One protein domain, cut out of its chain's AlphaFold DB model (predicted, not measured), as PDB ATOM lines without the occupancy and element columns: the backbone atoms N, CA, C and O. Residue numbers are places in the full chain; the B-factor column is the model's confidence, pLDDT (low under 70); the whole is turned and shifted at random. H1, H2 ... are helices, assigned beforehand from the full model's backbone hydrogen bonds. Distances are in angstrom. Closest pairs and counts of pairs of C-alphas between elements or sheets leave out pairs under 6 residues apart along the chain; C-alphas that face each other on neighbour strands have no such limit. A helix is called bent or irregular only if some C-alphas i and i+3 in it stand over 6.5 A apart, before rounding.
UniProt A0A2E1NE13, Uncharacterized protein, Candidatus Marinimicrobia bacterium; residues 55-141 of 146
ATOM      1  N   ILE A  55     190.951 202.636 100.615       97.19
ATOM      2  CA  ILE A  55     191.387 203.216 101.891       97.19
ATOM      3  C   ILE A  55     192.608 202.431 102.379       97.19
ATOM      4  O   ILE A  55     192.498 201.241 102.670       97.19
ATOM      5  N   LYS A  56     193.774 203.077 102.443       97.19
ATOM      6  CA  LYS A  56     195.047 202.467 102.865       97.19
ATOM      7  C   LYS A  56     195.555 203.001 104.196       97.19
ATOM      8  O   LYS A  56     196.341 202.324 104.850       97.19
ATOM      9  N   ASN A  57     195.140 204.204 104.582       96.31
ATOM     10  CA  ASN A  57     195.545 204.840 105.830       96.31
ATOM     11  C   ASN A  57     194.472 205.823 106.345       96.31
ATOM     12  O   ASN A  57     193.441 206.051 105.710       96.31
ATOM     13  N   VAL A  58     194.743 206.435 107.501       95.19
ATOM     14  CA  VAL A  58     193.887 207.454 108.133       95.19
ATOM     15  C   VAL A  58     193.677 208.683 107.236       95.19
ATOM     16  O   VAL A  58     192.579 209.234 107.186       95.19
ATOM     17  N   CYS A  59     194.687 209.108 106.475       95.44
ATOM     18  CA  CYS A  59     194.564 210.273 105.595       95.44
ATOM     19  C   CYS A  59     193.604 210.042 104.428       95.44
ATOM     20  O   CYS A  59     192.919 210.978 104.007       95.44
ATOM     21  N   ASP A  60     193.489 208.804 103.949       96.88
ATOM     22  CA  ASP A  60     192.500 208.441 102.935       96.88
ATOM     23  C   ASP A  60     191.074 208.583 103.481       96.88
ATOM     24  O   ASP A  60     190.189 209.075 102.780       96.88
ATOM     25  N   CYS A  61     190.849 208.235 104.753       95.81
ATOM     26  CA  CYS A  61     189.554 208.410 105.412       95.81
ATOM     27  C   CYS A  61     189.092 209.869 105.403       95.81
ATOM     28  O   CYS A  61     187.938 210.152 105.062       95.81
ATOM     29  N   TYR A  62     189.990 210.797 105.742       95.56
ATOM     30  CA  TYR A  62     189.688 212.226 105.689       95.56
ATOM     31  C   TYR A  62     189.512 212.710 104.254       95.56
ATOM     32  O   TYR A  62     188.531 213.394 103.970       95.56
ATOM     33  N   SER A  63     190.408 212.325 103.345       96.69
ATOM     34  CA  SER A  63     190.381 212.792 101.955       96.69
ATOM     35  C   SER A  63     189.094 212.379 101.246       96.69
ATOM     36  O   SER A  63     188.384 213.239 100.730       96.69
ATOM     37  N   PHE A  64     188.711 211.099 101.314       97.19
ATOM     38  CA  PHE A  64     187.465 210.640 100.699       97.19
ATOM     39  C   PHE A  64     186.223 211.249 101.355       97.19
ATOM     40  O   PHE A  64     185.261 211.564 100.655       97.19
ATOM     41  N   SER A  65     186.230 211.453 102.676       96.38
ATOM     42  CA  SER A  65     185.114 212.117 103.362       96.38
ATOM     43  C   SER A  65     184.960 213.571 102.907       96.38
ATOM     44  O   SER A  65     183.851 214.001 102.592       96.38
ATOM     45  N   VAL A  66     186.066 214.315 102.834       97.31
ATOM     46  CA  VAL A  66     186.092 215.706 102.365       97.31
ATOM     47  C   VAL A  66     185.622 215.800 100.914       97.31
ATOM     48  O   VAL A  66     184.760 216.622 100.607       97.31
ATOM     49  N   ASP A  67     186.121 214.932 100.033       97.50
ATOM     50  CA  ASP A  67     185.744 214.924  98.618       97.50
ATOM     51  C   ASP A  67     184.255 214.628  98.421       97.50
ATOM     52  O   ASP A  67     183.600 215.266  97.593       97.50
ATOM     53  N   ILE A  68     183.699 213.693  99.196       97.62
ATOM     54  CA  ILE A  68     182.270 213.376  99.159       97.62
ATOM     55  C   ILE A  68     181.426 214.579  99.589       97.62
ATOM     56  O   ILE A  68     180.478 214.938  98.885       97.62
ATOM     57  N   TYR A  69     181.763 215.218 100.712       98.12
ATOM     58  CA  TYR A  69     181.017 216.387 101.173       98.12
ATOM     59  C   TYR A  69     181.126 217.555 100.197       98.12
ATOM     60  O   TYR A  69     180.112 218.183  99.901       98.12
ATOM     61  N   ASN A  70     182.312 217.827  99.650       98.31
ATOM     62  CA  ASN A  70     182.497 218.888  98.662       98.31
ATOM     63  C   ASN A  70     181.656 218.648  97.404       98.31
ATOM     64  O   ASN A  70     180.997 219.573  96.932       98.31
ATOM     65  N   GLN A  71     181.611 217.413  96.897       98.38
ATOM     66  CA  GLN A  71     180.749 217.064  95.764       98.38
ATOM     67  C   GLN A  71     179.266 217.257  96.095       98.38
ATOM     68  O   GLN A  71     178.537 217.876  95.322       98.38
ATOM     69  N   ALA A  72     178.815 216.775  97.254       98.06
ATOM     70  CA  ALA A  72     177.421 216.894  97.670       98.06
ATOM     71  C   ALA A  72     176.992 218.361  97.857       98.06
ATOM     72  O   ALA A  72     175.936 218.773  97.379       98.06
ATOM     73  N   ILE A  73     177.844 219.163  98.498       98.50
ATOM     74  CA  ILE A  73     177.650 220.605  98.679       98.50
ATOM     75  C   ILE A  73     177.637 221.317  97.325       98.50
ATOM     76  O   ILE A  73     176.768 222.154  97.100       98.50
ATOM     77  N   SER A  74     178.545 220.968  96.409       98.56
ATOM     78  CA  SER A  74     178.586 221.558  95.069       98.56
ATOM     79  C   SER A  74     177.306 221.281  94.284       98.56
ATOM     80  O   SER A  74     176.793 222.190  93.639       98.56
ATOM     81  N   ILE A  75     176.767 220.057  94.358       98.31
ATOM     82  CA  ILE A  75     175.481 219.717  93.731       98.31
ATOM     83  C   ILE A  75     174.356 220.545  94.350       98.31
ATOM     84  O   ILE A  75     173.510 221.061  93.637       98.31
ATOM     85  N   ARG A  76     174.325 220.702  95.675       97.62
ATOM     86  CA  ARG A  76     173.286 221.501  96.338       97.62
ATOM     87  C   ARG A  76     173.363 222.982  95.984       97.62
ATOM     88  O   ARG A  76     172.326 223.619  95.831       97.62
ATOM     89  N   MET A  77     174.574 223.520  95.880       98.06
ATOM     90  CA  MET A  77     174.822 224.927  95.565       98.06
ATOM     91  C   MET A  77     174.597 225.280  94.091       98.06
ATOM     92  O   MET A  77     174.571 226.462  93.770       98.06
ATOM     93  N   SER A  78     174.406 224.302  93.196       98.38
ATOM     94  CA  SER A  78     173.999 224.583  91.812       98.38
ATOM     95  C   SER A  78     172.509 224.923  91.671       98.38
ATOM     96  O   SER A  78     172.041 225.126  90.555       98.38
ATOM     97  N   TYR A  79     171.765 224.946  92.779       98.38
ATOM     98  CA  TYR A  79     170.350 225.309  92.858       98.38
ATOM     99  C   TYR A  79     170.179 226.504  93.795       98.38
ATOM    100  O   TYR A  79     170.899 226.612  94.792       98.38
ATOM    101  N   ASN A  80     169.199 227.362  93.506       97.25
ATOM    102  CA  ASN A  80     168.935 228.574  94.287       97.25
ATOM    103  C   ASN A  80     168.591 228.239  95.741       97.25
ATOM    104  O   ASN A  80     169.148 228.808  96.678       97.25
ATOM    105  N   ASP A  81     167.723 227.250  95.932       97.00
ATOM    106  CA  ASP A  81     167.272 226.811  97.242       97.00
ATOM    107  C   ASP A  81     167.101 225.285  97.310       97.00
ATOM    108  O   ASP A  81     167.433 224.534  96.387       97.00
ATOM    109  N   PHE A  82     166.682 224.811  98.483       96.38
ATOM    110  CA  PHE A  82     166.531 223.384  98.735       96.38
ATOM    111  C   PHE A  82     165.295 222.811  98.033       96.38
ATOM    112  O   PHE A  82     165.281 221.625  97.705       96.38
ATOM    113  N   GLU A  83     164.272 223.632  97.791       97.06
ATOM    114  CA  GLU A  83     163.043 223.222  97.121       97.06
ATOM    115  C   GLU A  83     163.320 222.925  95.642       97.06
ATOM    116  O   GLU A  83     162.964 221.853  95.149       97.06
ATOM    117  N   ASP A  84     164.048 223.815  94.965       97.94
ATOM    118  CA  ASP A  84     164.512 223.644  93.586       97.94
ATOM    119  C   ASP A  84     165.386 222.398  93.429       97.94
ATOM    120  O   ASP A  84     165.185 221.589  92.521       97.94
ATOM    121  N   PHE A  85     166.323 222.196  94.357       98.12
ATOM    122  CA  PHE A  85     167.134 220.982  94.403       98.12
ATOM    123  C   PHE A  85     166.267 219.722  94.568       98.12
ATOM    124  O   PHE A  85     166.479 218.730  93.870       98.12
ATOM    125  N   SER A  86     165.272 219.763  95.461       96.81
ATOM    126  CA  SER A  86     164.421 218.611  95.791       96.81
ATOM    127  C   SER A  86     163.540 218.161  94.625       96.81
ATOM    128  O   SER A  86     163.164 216.990  94.562       96.81
ATOM    129  N   LYS A  87     163.248 219.056  93.676       98.06
ATOM    130  CA  LYS A  87     162.512 218.742  92.441       98.06
ATOM    131  C   LYS A  87     163.364 217.964  91.429       98.06
ATOM    132  O   LYS A  87     162.813 217.285  90.564       98.06
ATOM    133  N   ASN A  88     164.697 218.012  91.528       98.12
ATOM    134  CA  ASN A  88     165.594 217.279  90.635       98.12
ATOM    135  C   ASN A  88     165.990 215.914  91.222       98.12
ATOM    136  O   ASN A  88     166.989 215.776  91.937       98.12
ATOM    137  N   GLN A  89     165.238 214.871  90.861       97.19
ATOM    138  CA  GLN A  89     165.448 213.522  91.395       97.19
ATOM    139  C   GLN A  89     166.849 212.958  91.101       97.19
ATOM    140  O   GLN A  89     167.404 212.226  91.923       97.19
ATOM    141  N   THR A  90     167.450 213.310  89.962       96.94
ATOM    142  CA  THR A  90     168.804 212.873  89.594       96.94
ATOM    143  C   THR A  90     169.841 213.432  90.565       96.94
ATOM    144  O   THR A  90     170.649 212.678  91.113       96.94
ATOM    145  N   SER A  91     169.797 214.738  90.840       97.44
ATOM    146  CA  SER A  91     170.684 215.379  91.815       97.44
ATOM    147  C   SER A  91     170.423 214.888  93.236       97.44
ATOM    148  O   SER A  91     171.377 214.581  93.952       97.44
ATOM    149  N   VAL A  92     169.154 214.729  93.624       96.94
ATOM    150  CA  VAL A  92     168.764 214.149  94.918       96.94
ATOM    151  C   VAL A  92     169.380 212.764  95.100       96.94
ATOM    152  O   VAL A  92     170.062 212.521  96.097       96.94
ATOM    153  N   ASN A  93     169.202 211.872  94.125       96.12
ATOM    154  CA  ASN A  93     169.738 210.513  94.170       96.12
ATOM    155  C   ASN A  93     171.266 210.505  94.197       96.12
ATOM    156  O   ASN A  93     171.862 209.709  94.924       96.12
ATOM    157  N   LYS A  94     171.912 211.423  93.470       96.56
ATOM    158  CA  LYS A  94     173.369 211.540  93.483       96.56
ATOM    159  C   LYS A  94     173.899 211.930  94.862       96.56
ATOM    160  O   LYS A  94     174.852 211.314  95.336       96.56
ATOM    161  N   VAL A  95     173.273 212.904  95.527       97.25
ATOM    162  CA  VAL A  95     173.652 213.293  96.896       97.25
ATOM    163  C   VAL A  95     173.396 212.147  97.879       97.25
ATOM    164  O   VAL A  95     174.266 211.849  98.693       97.25
ATOM    165  N   LYS A  96     172.266 211.436  97.764       96.06
ATOM    166  CA  LYS A  96     171.980 210.252  98.595       96.06
ATOM    167  C   LYS A  96     173.037 209.158  98.429       96.06
ATOM    168  O   LYS A  96     173.510 208.602  99.417       96.06
ATOM    169  N   GLN A  97     173.458 208.877  97.196       95.56
ATOM    170  CA  GLN A  97     174.531 207.917  96.917       95.56
ATOM    171  C   GLN A  97     175.861 208.363  97.539       95.56
ATOM    172  O   GLN A  97     176.563 207.555  98.146       95.56
ATOM    173  N   LEU A  98     176.209 209.646  97.413       96.75
ATOM    174  CA  LEU A  98     177.400 210.215  98.041       96.75
ATOM    175  C   LEU A  98     177.366 210.016  99.565       96.75
ATOM    176  O   LEU A  98     178.339 209.528 100.137       96.75
ATOM    177  N   MET A  99     176.238 210.306 100.218       96.94
ATOM    178  CA  MET A  99     176.096 210.132 101.670       96.94
ATOM    179  C   MET A  99     176.098 208.662 102.097       96.94
ATOM    180  O   MET A  99     176.674 208.326 103.133       96.94
ATOM    181  N   ALA A 100     175.537 207.762 101.286       95.25
ATOM    182  CA  ALA A 100     175.649 206.324 101.507       95.25
ATOM    183  C   ALA A 100     177.116 205.865 101.472       95.25
ATOM    184  O   ALA A 100     177.569 205.202 102.403       95.25
ATOM    185  N   ASN A 101     177.881 206.300 100.468       95.81
ATOM    186  CA  ASN A 101     179.311 206.008 100.371       95.81
ATOM    187  C   ASN A 101     180.098 206.573 101.565       95.81
ATOM    188  O   ASN A 101     180.963 205.889 102.110       95.81
ATOM    189  N   TRP A 102     179.784 207.794 102.017       96.62
ATOM    190  CA  TRP A 102     180.421 208.366 103.206       96.62
ATOM    191  C   TRP A 102     180.141 207.541 104.464       96.62
ATOM    192  O   TRP A 102     181.062 207.309 105.245       96.62
ATOM    193  N   ARG A 103     178.912 207.044 104.656       95.69
ATOM    194  CA  ARG A 103     178.588 206.164 105.792       95.69
ATOM    195  C   ARG A 103     179.427 204.888 105.780       95.69
ATOM    196  O   ARG A 103     179.928 204.497 106.833       95.69
ATOM    197  N   GLU A 104     179.623 204.279 104.612       96.06
ATOM    198  CA  GLU A 104     180.473 203.090 104.470       96.06
ATOM    199  C   GLU A 104     181.942 203.392 104.783       96.06
ATOM    200  O   GLU A 104     182.572 202.666 105.555       96.06
ATOM    201  N   ILE A 105     182.472 204.498 104.250       96.31
ATOM    202  CA  ILE A 105     183.838 204.960 104.529       96.31
ATOM    203  C   ILE A 105     184.009 205.229 106.023       96.31
ATOM    204  O   ILE A 105     184.938 204.710 106.636       96.31
ATOM    205  N   ARG A 106     183.094 205.988 106.633       95.94
ATOM    206  CA  ARG A 106     183.125 206.317 108.060       95.94
ATOM    207  C   ARG A 106     183.126 205.056 108.915       95.94
ATOM    208  O   ARG A 106     183.945 204.954 109.824       95.94
ATOM    209  N   ALA A 107     182.233 204.109 108.631       96.75
ATOM    210  CA  ALA A 107     182.159 202.852 109.366       96.75
ATOM    211  C   ALA A 107     183.474 202.070 109.262       96.75
ATOM    212  O   ALA A 107     184.045 201.697 110.286       96.75
ATOM    213  N   HIS A 108     184.001 201.896 108.046       97.25
ATOM    214  CA  HIS A 108     185.277 201.217 107.836       97.25
ATOM    215  C   HIS A 108     186.427 201.913 108.575       97.25
ATOM    216  O   HIS A 108     187.168 201.270 109.305       97.25
ATOM    217  N   CYS A 109     186.552 203.230 108.438       96.75
ATOM    218  CA  CYS A 109     187.632 204.000 109.042       96.75
ATOM    219  C   CYS A 109     187.615 203.958 110.573       96.75
ATOM    220  O   CYS A 109     188.662 203.770 111.189       96.75
ATOM    221  N   ILE A 110     186.433 204.072 111.188       96.56
ATOM    222  CA  ILE A 110     186.285 203.956 112.644       96.56
ATOM    223  C   ILE A 110     186.660 202.546 113.112       96.56
ATOM    224  O   ILE A 110     187.371 202.410 114.103       96.56
ATOM    225  N   MET A 111     186.225 201.497 112.409       97.75
ATOM    226  CA  MET A 111     186.546 200.118 112.794       97.75
ATOM    227  C   MET A 111     188.031 199.779 112.606       97.75
ATOM    228  O   MET A 111     188.615 199.121 113.465       97.75
ATOM    229  N   THR A 112     188.635 200.227 111.503       97.75
ATOM    230  CA  THR A 112     190.017 199.897 111.127       97.75
ATOM    231  C   THR A 112     191.039 200.703 111.925       97.75
ATOM    232  O   THR A 112     192.000 200.132 112.432       97.75
ATOM    233  N   TYR A 113     190.850 202.020 112.043       96.25
ATOM    234  CA  TYR A 113     191.852 202.923 112.629       96.25
ATOM    235  C   TYR A 113     191.497 203.402 114.041       96.25
ATOM    236  O   TYR A 113     192.355 203.938 114.740       96.25
ATOM    237  N   GLN A 114     190.260 203.177 114.493       95.56
ATOM    238  CA  GLN A 114     189.833 203.379 115.880       95.56
ATOM    239  C   GLN A 114     190.220 204.763 116.429       95.56
ATOM    240  O   GLN A 114     189.814 205.785 115.877       95.56
ATOM    241  N   ARG A 115     191.002 204.808 117.518       93.81
ATOM    242  CA  ARG A 115     191.426 206.044 118.195       93.81
ATOM    243  C   ARG A 115     192.231 206.973 117.286       93.81
ATOM    244  O   ARG A 115     192.066 208.181 117.398       93.81
ATOM    245  N   ALA A 116     192.986 206.432 116.328       92.44
ATOM    246  CA  ALA A 116     193.784 207.231 115.398       92.44
ATOM    247  C   ALA A 116     192.928 208.151 114.503       92.44
ATOM    248  O   ALA A 116     193.432 209.142 113.985       92.44
ATOM    249  N   MET A 117     191.620 207.883 114.359       91.94
ATOM    250  CA  MET A 117     190.674 208.791 113.685       91.94
ATOM    251  C   MET A 117     190.382 210.081 114.464       91.94
ATOM    252  O   MET A 117     189.751 210.992 113.926       91.94
ATOM    253  N   PHE A 118     190.770 210.149 115.736       88.12
ATOM    254  CA  PHE A 118     190.489 211.273 116.631       88.12
ATOM    255  C   PHE A 118     191.763 211.938 117.149       88.12
ATOM    256  O   PHE A 118     191.694 212.969 117.816       88.12
ATOM    257  N   GLU A 119     192.922 211.367 116.837       88.75
ATOM    258  CA  GLU A 119     194.211 211.927 117.202       88.75
ATOM    259  C   GLU A 119     194.657 212.981 116.176       88.75
ATOM    260  O   GLU A 119     194.293 212.912 114.991       88.75
ATOM    261  N   PRO A 120     195.453 213.976 116.606       88.38
ATOM    262  CA  PRO A 120     196.124 214.877 115.682       88.38
ATOM    263  C   PRO A 120     196.924 214.083 114.644       88.38
ATOM    264  O   PRO A 120     197.678 213.175 114.981       88.38
ATOM    265  N   ASN A 121     196.770 214.439 113.375       85.38
ATOM    266  CA  ASN A 121     197.458 213.797 112.262       85.38
ATOM    267  C   ASN A 121     198.038 214.856 111.319       85.38
ATOM    268  O   ASN A 121     197.603 216.006 111.304       85.38
ATOM    269  N   ASN A 122     199.036 214.457 110.535       89.50
ATOM    270  CA  ASN A 122     199.698 215.297 109.537       89.50
ATOM    271  C   ASN A 122     199.084 215.133 108.135       89.50
ATOM    272  O   ASN A 122     199.759 215.355 107.129       89.50
ATOM    273  N   CYS A 123     197.822 214.705 108.052       91.06
ATOM    274  CA  CYS A 123     197.137 214.567 106.779       91.06
ATOM    275  C   CYS A 123     196.911 215.938 106.127       91.06
ATOM    276  O   CYS A 123     196.912 216.977 106.786       91.06
ATOM    277  N   LYS A 124     196.646 215.940 104.814       90.81
ATOM    278  CA  LYS A 124     196.341 217.161 104.043       90.81
ATOM    279  C   LYS A 124     195.218 218.002 104.669       90.81
ATOM    280  O   LYS A 124     195.228 219.225 104.546       90.81
ATOM    281  N   TYR A 125     194.240 217.347 105.290       86.50
ATOM    282  CA  TYR A 125     193.098 217.992 105.923       86.50
ATOM    283  C   TYR A 125     193.201 217.877 107.448       86.50
ATOM    284  O   TYR A 125     193.404 216.765 107.939       86.50
ATOM    285  N   PRO A 126     193.002 218.979 108.199       84.88
ATOM    286  CA  PRO A 126     192.871 218.936 109.653       84.88
ATOM    287  C   PRO A 126     191.786 217.958 110.118       84.88
ATOM    288  O   PRO A 126     190.782 217.771 109.422       84.88
ATOM    289  N   SER A 127     191.939 217.402 111.323       81.31
ATOM    290  CA  SER A 127     191.018 216.407 111.897       81.31
ATOM    291  C   SER A 127     189.566 216.896 112.014       81.31
ATOM    292  O   SER A 127     188.637 216.092 111.940       81.31
ATOM    293  N   ASP A 128     189.350 218.210 112.116       89.31
ATOM    294  CA  ASP A 128     188.026 218.833 112.211       89.31
ATOM    295  C   ASP A 128     187.372 219.164 110.851       89.31
ATOM    296  O   ASP A 128     186.224 219.615 110.803       89.31
ATOM    297  N   SER A 129     188.060 218.918 109.730       92.38
ATOM    298  CA  SER A 129     187.594 219.317 108.390       92.38
ATOM    299  C   SER A 129     186.270 218.661 108.006       92.38
ATOM    300  O   SER A 129     185.389 219.306 107.436       92.38
ATOM    301  N   VAL A 130     186.111 217.378 108.341       94.31
ATOM    302  CA  VAL A 130     184.886 216.621 108.045       94.31
ATOM    303  C   VAL A 130     183.708 217.171 108.847       94.31
ATOM    304  O   VAL A 130     182.616 217.310 108.306       94.31
ATOM    305  N   GLU A 131     183.929 217.550 110.107       94.25
ATOM    306  CA  GLU A 131     182.886 218.121 110.962       94.25
ATOM    307  C   GLU A 131     182.422 219.488 110.443       94.25
ATOM    308  O   GLU A 131     181.222 219.734 110.322       94.25
ATOM    309  N   LYS A 132     183.361 220.352 110.039       96.06
ATOM    310  CA  LYS A 132     183.047 221.650 109.418       96.06
ATOM    311  C   LYS A 132     182.201 221.489 108.155       96.06
ATOM    312  O   LYS A 132     181.208 222.196 107.978       96.06
ATOM    313  N   LEU A 133     182.567 220.545 107.290       97.50
ATOM    314  CA  LEU A 133     181.820 220.266 106.065       97.50
ATOM    315  C   LEU A 133     180.443 219.664 106.345       97.50
ATOM    316  O   LEU A 133     179.479 220.058 105.696       97.50
ATOM    317  N   LYS A 134     180.324 218.776 107.335       96.50
ATOM    318  CA  LYS A 134     179.039 218.232 107.784       96.50
ATOM    319  C   LYS A 134     178.101 219.343 108.269       96.50
ATOM    320  O   LYS A 134     176.938 219.373 107.880       96.50
ATOM    321  N   ASN A 135     178.616 220.300 109.039       97.12
ATOM    322  CA  ASN A 135     177.828 221.440 109.513       97.12
ATOM    323  C   ASN A 135     177.368 222.336 108.356       97.12
ATOM    324  O   ASN A 135     176.199 222.712 108.305       97.12
ATOM    325  N   LYS A 136     178.248 222.607 107.381       97.31
ATOM    326  CA  LYS A 136     177.872 223.316 106.147       97.31
ATOM    327  C   LYS A 136     176.833 222.541 105.332       97.31
ATOM    328  O   LYS A 136     175.914 223.130 104.780       97.31
ATOM    329  N   PHE A 137     176.966 221.224 105.239       97.69
ATOM    330  CA  PHE A 137     175.988 220.380 104.562       97.69
ATOM    331  C   PHE A 137     174.608 220.515 105.226       97.69
ATOM    332  O   PHE A 137     173.624 220.782 104.541       97.69
ATOM    333  N   TYR A 138     174.530 220.462 106.556       96.94
ATOM    334  CA  TYR A 138     173.261 220.641 107.269       96.94
ATOM    335  C   TYR A 138     172.689 222.054 107.153       96.94
ATOM    336  O   TYR A 138     171.484 222.213 106.962       96.94
ATOM    337  N   SER A 139     173.534 223.089 107.163       96.75
ATOM    338  CA  SER A 139     173.071 224.468 106.970       96.75
ATOM    339  C   SER A 139     172.446 224.713 105.591       96.75
ATOM    340  O   SER A 139     171.759 225.711 105.406       96.75
ATOM    341  N   LEU A 140     172.671 223.826 104.613       96.69
ATOM    342  CA  LEU A 140     172.077 223.910 103.275       96.69
ATOM    343  C   LEU A 140     170.701 223.225 103.160       96.69
ATOM    344  O   LEU A 140     170.145 223.171 102.058       96.69
ATOM    345  N   GLY A 141     170.153 222.724 104.271       95.25
ATOM    346  CA  GLY A 141     168.826 222.100 104.354       95.25
ATOM    347  C   GLY A 141     168.842 220.573 104.431       95.25
ATOM    348  O   GLY A 141     167.785 219.954 104.509       95.25
TER     349      GLY A 141
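This is residues 55 to 141 of the 146 residues of an uncharacterized protein of Candidatus Marinimicrobia bacterium (UniProt A0A2E1NE13). Three helices form a rod: H1 packs on both H3, running opposite ways, and H4, while short H2 caps one end. The printed part has 87 residues with four named helices, H1 to H4, all helix. It is only just compact, close to loose, radius of gyration of the C-alphas 14.0 A, spanning 40 by 19 by 16 A.

Start at H3, residues 89 to 117, which touches H1, residues 58 to 77, at a shallow tilt of 21 degrees; their closest C-alphas, of Val 95 and Ala 72, are 5.3 A apart. H1 touches H4, residues 129 to 139, the same way at 22 degrees, closest at the C-alphas of Val 66 and Val 130, 5.9 A. H2, residues 82 to 87, and H3 only just touch, only at the corner, with 3 pairs of C-alphas within 8 A. Every O i to N i+4 pair is within hydrogen-bond range in H1, H2 and H4; in H3, 22 of 25.

Find C-alpha 58 at (193.887, 207.454, 108.133); H1 runs 28.8 A. H3, 34.0 A, is irregular: C-alphas 112 and 115 are 9.5 A apart. H4 ends at (173.071, 224.468, 106.970).

The printed part has no cut; H3 to H4 is a long link. No printed residue is under 70.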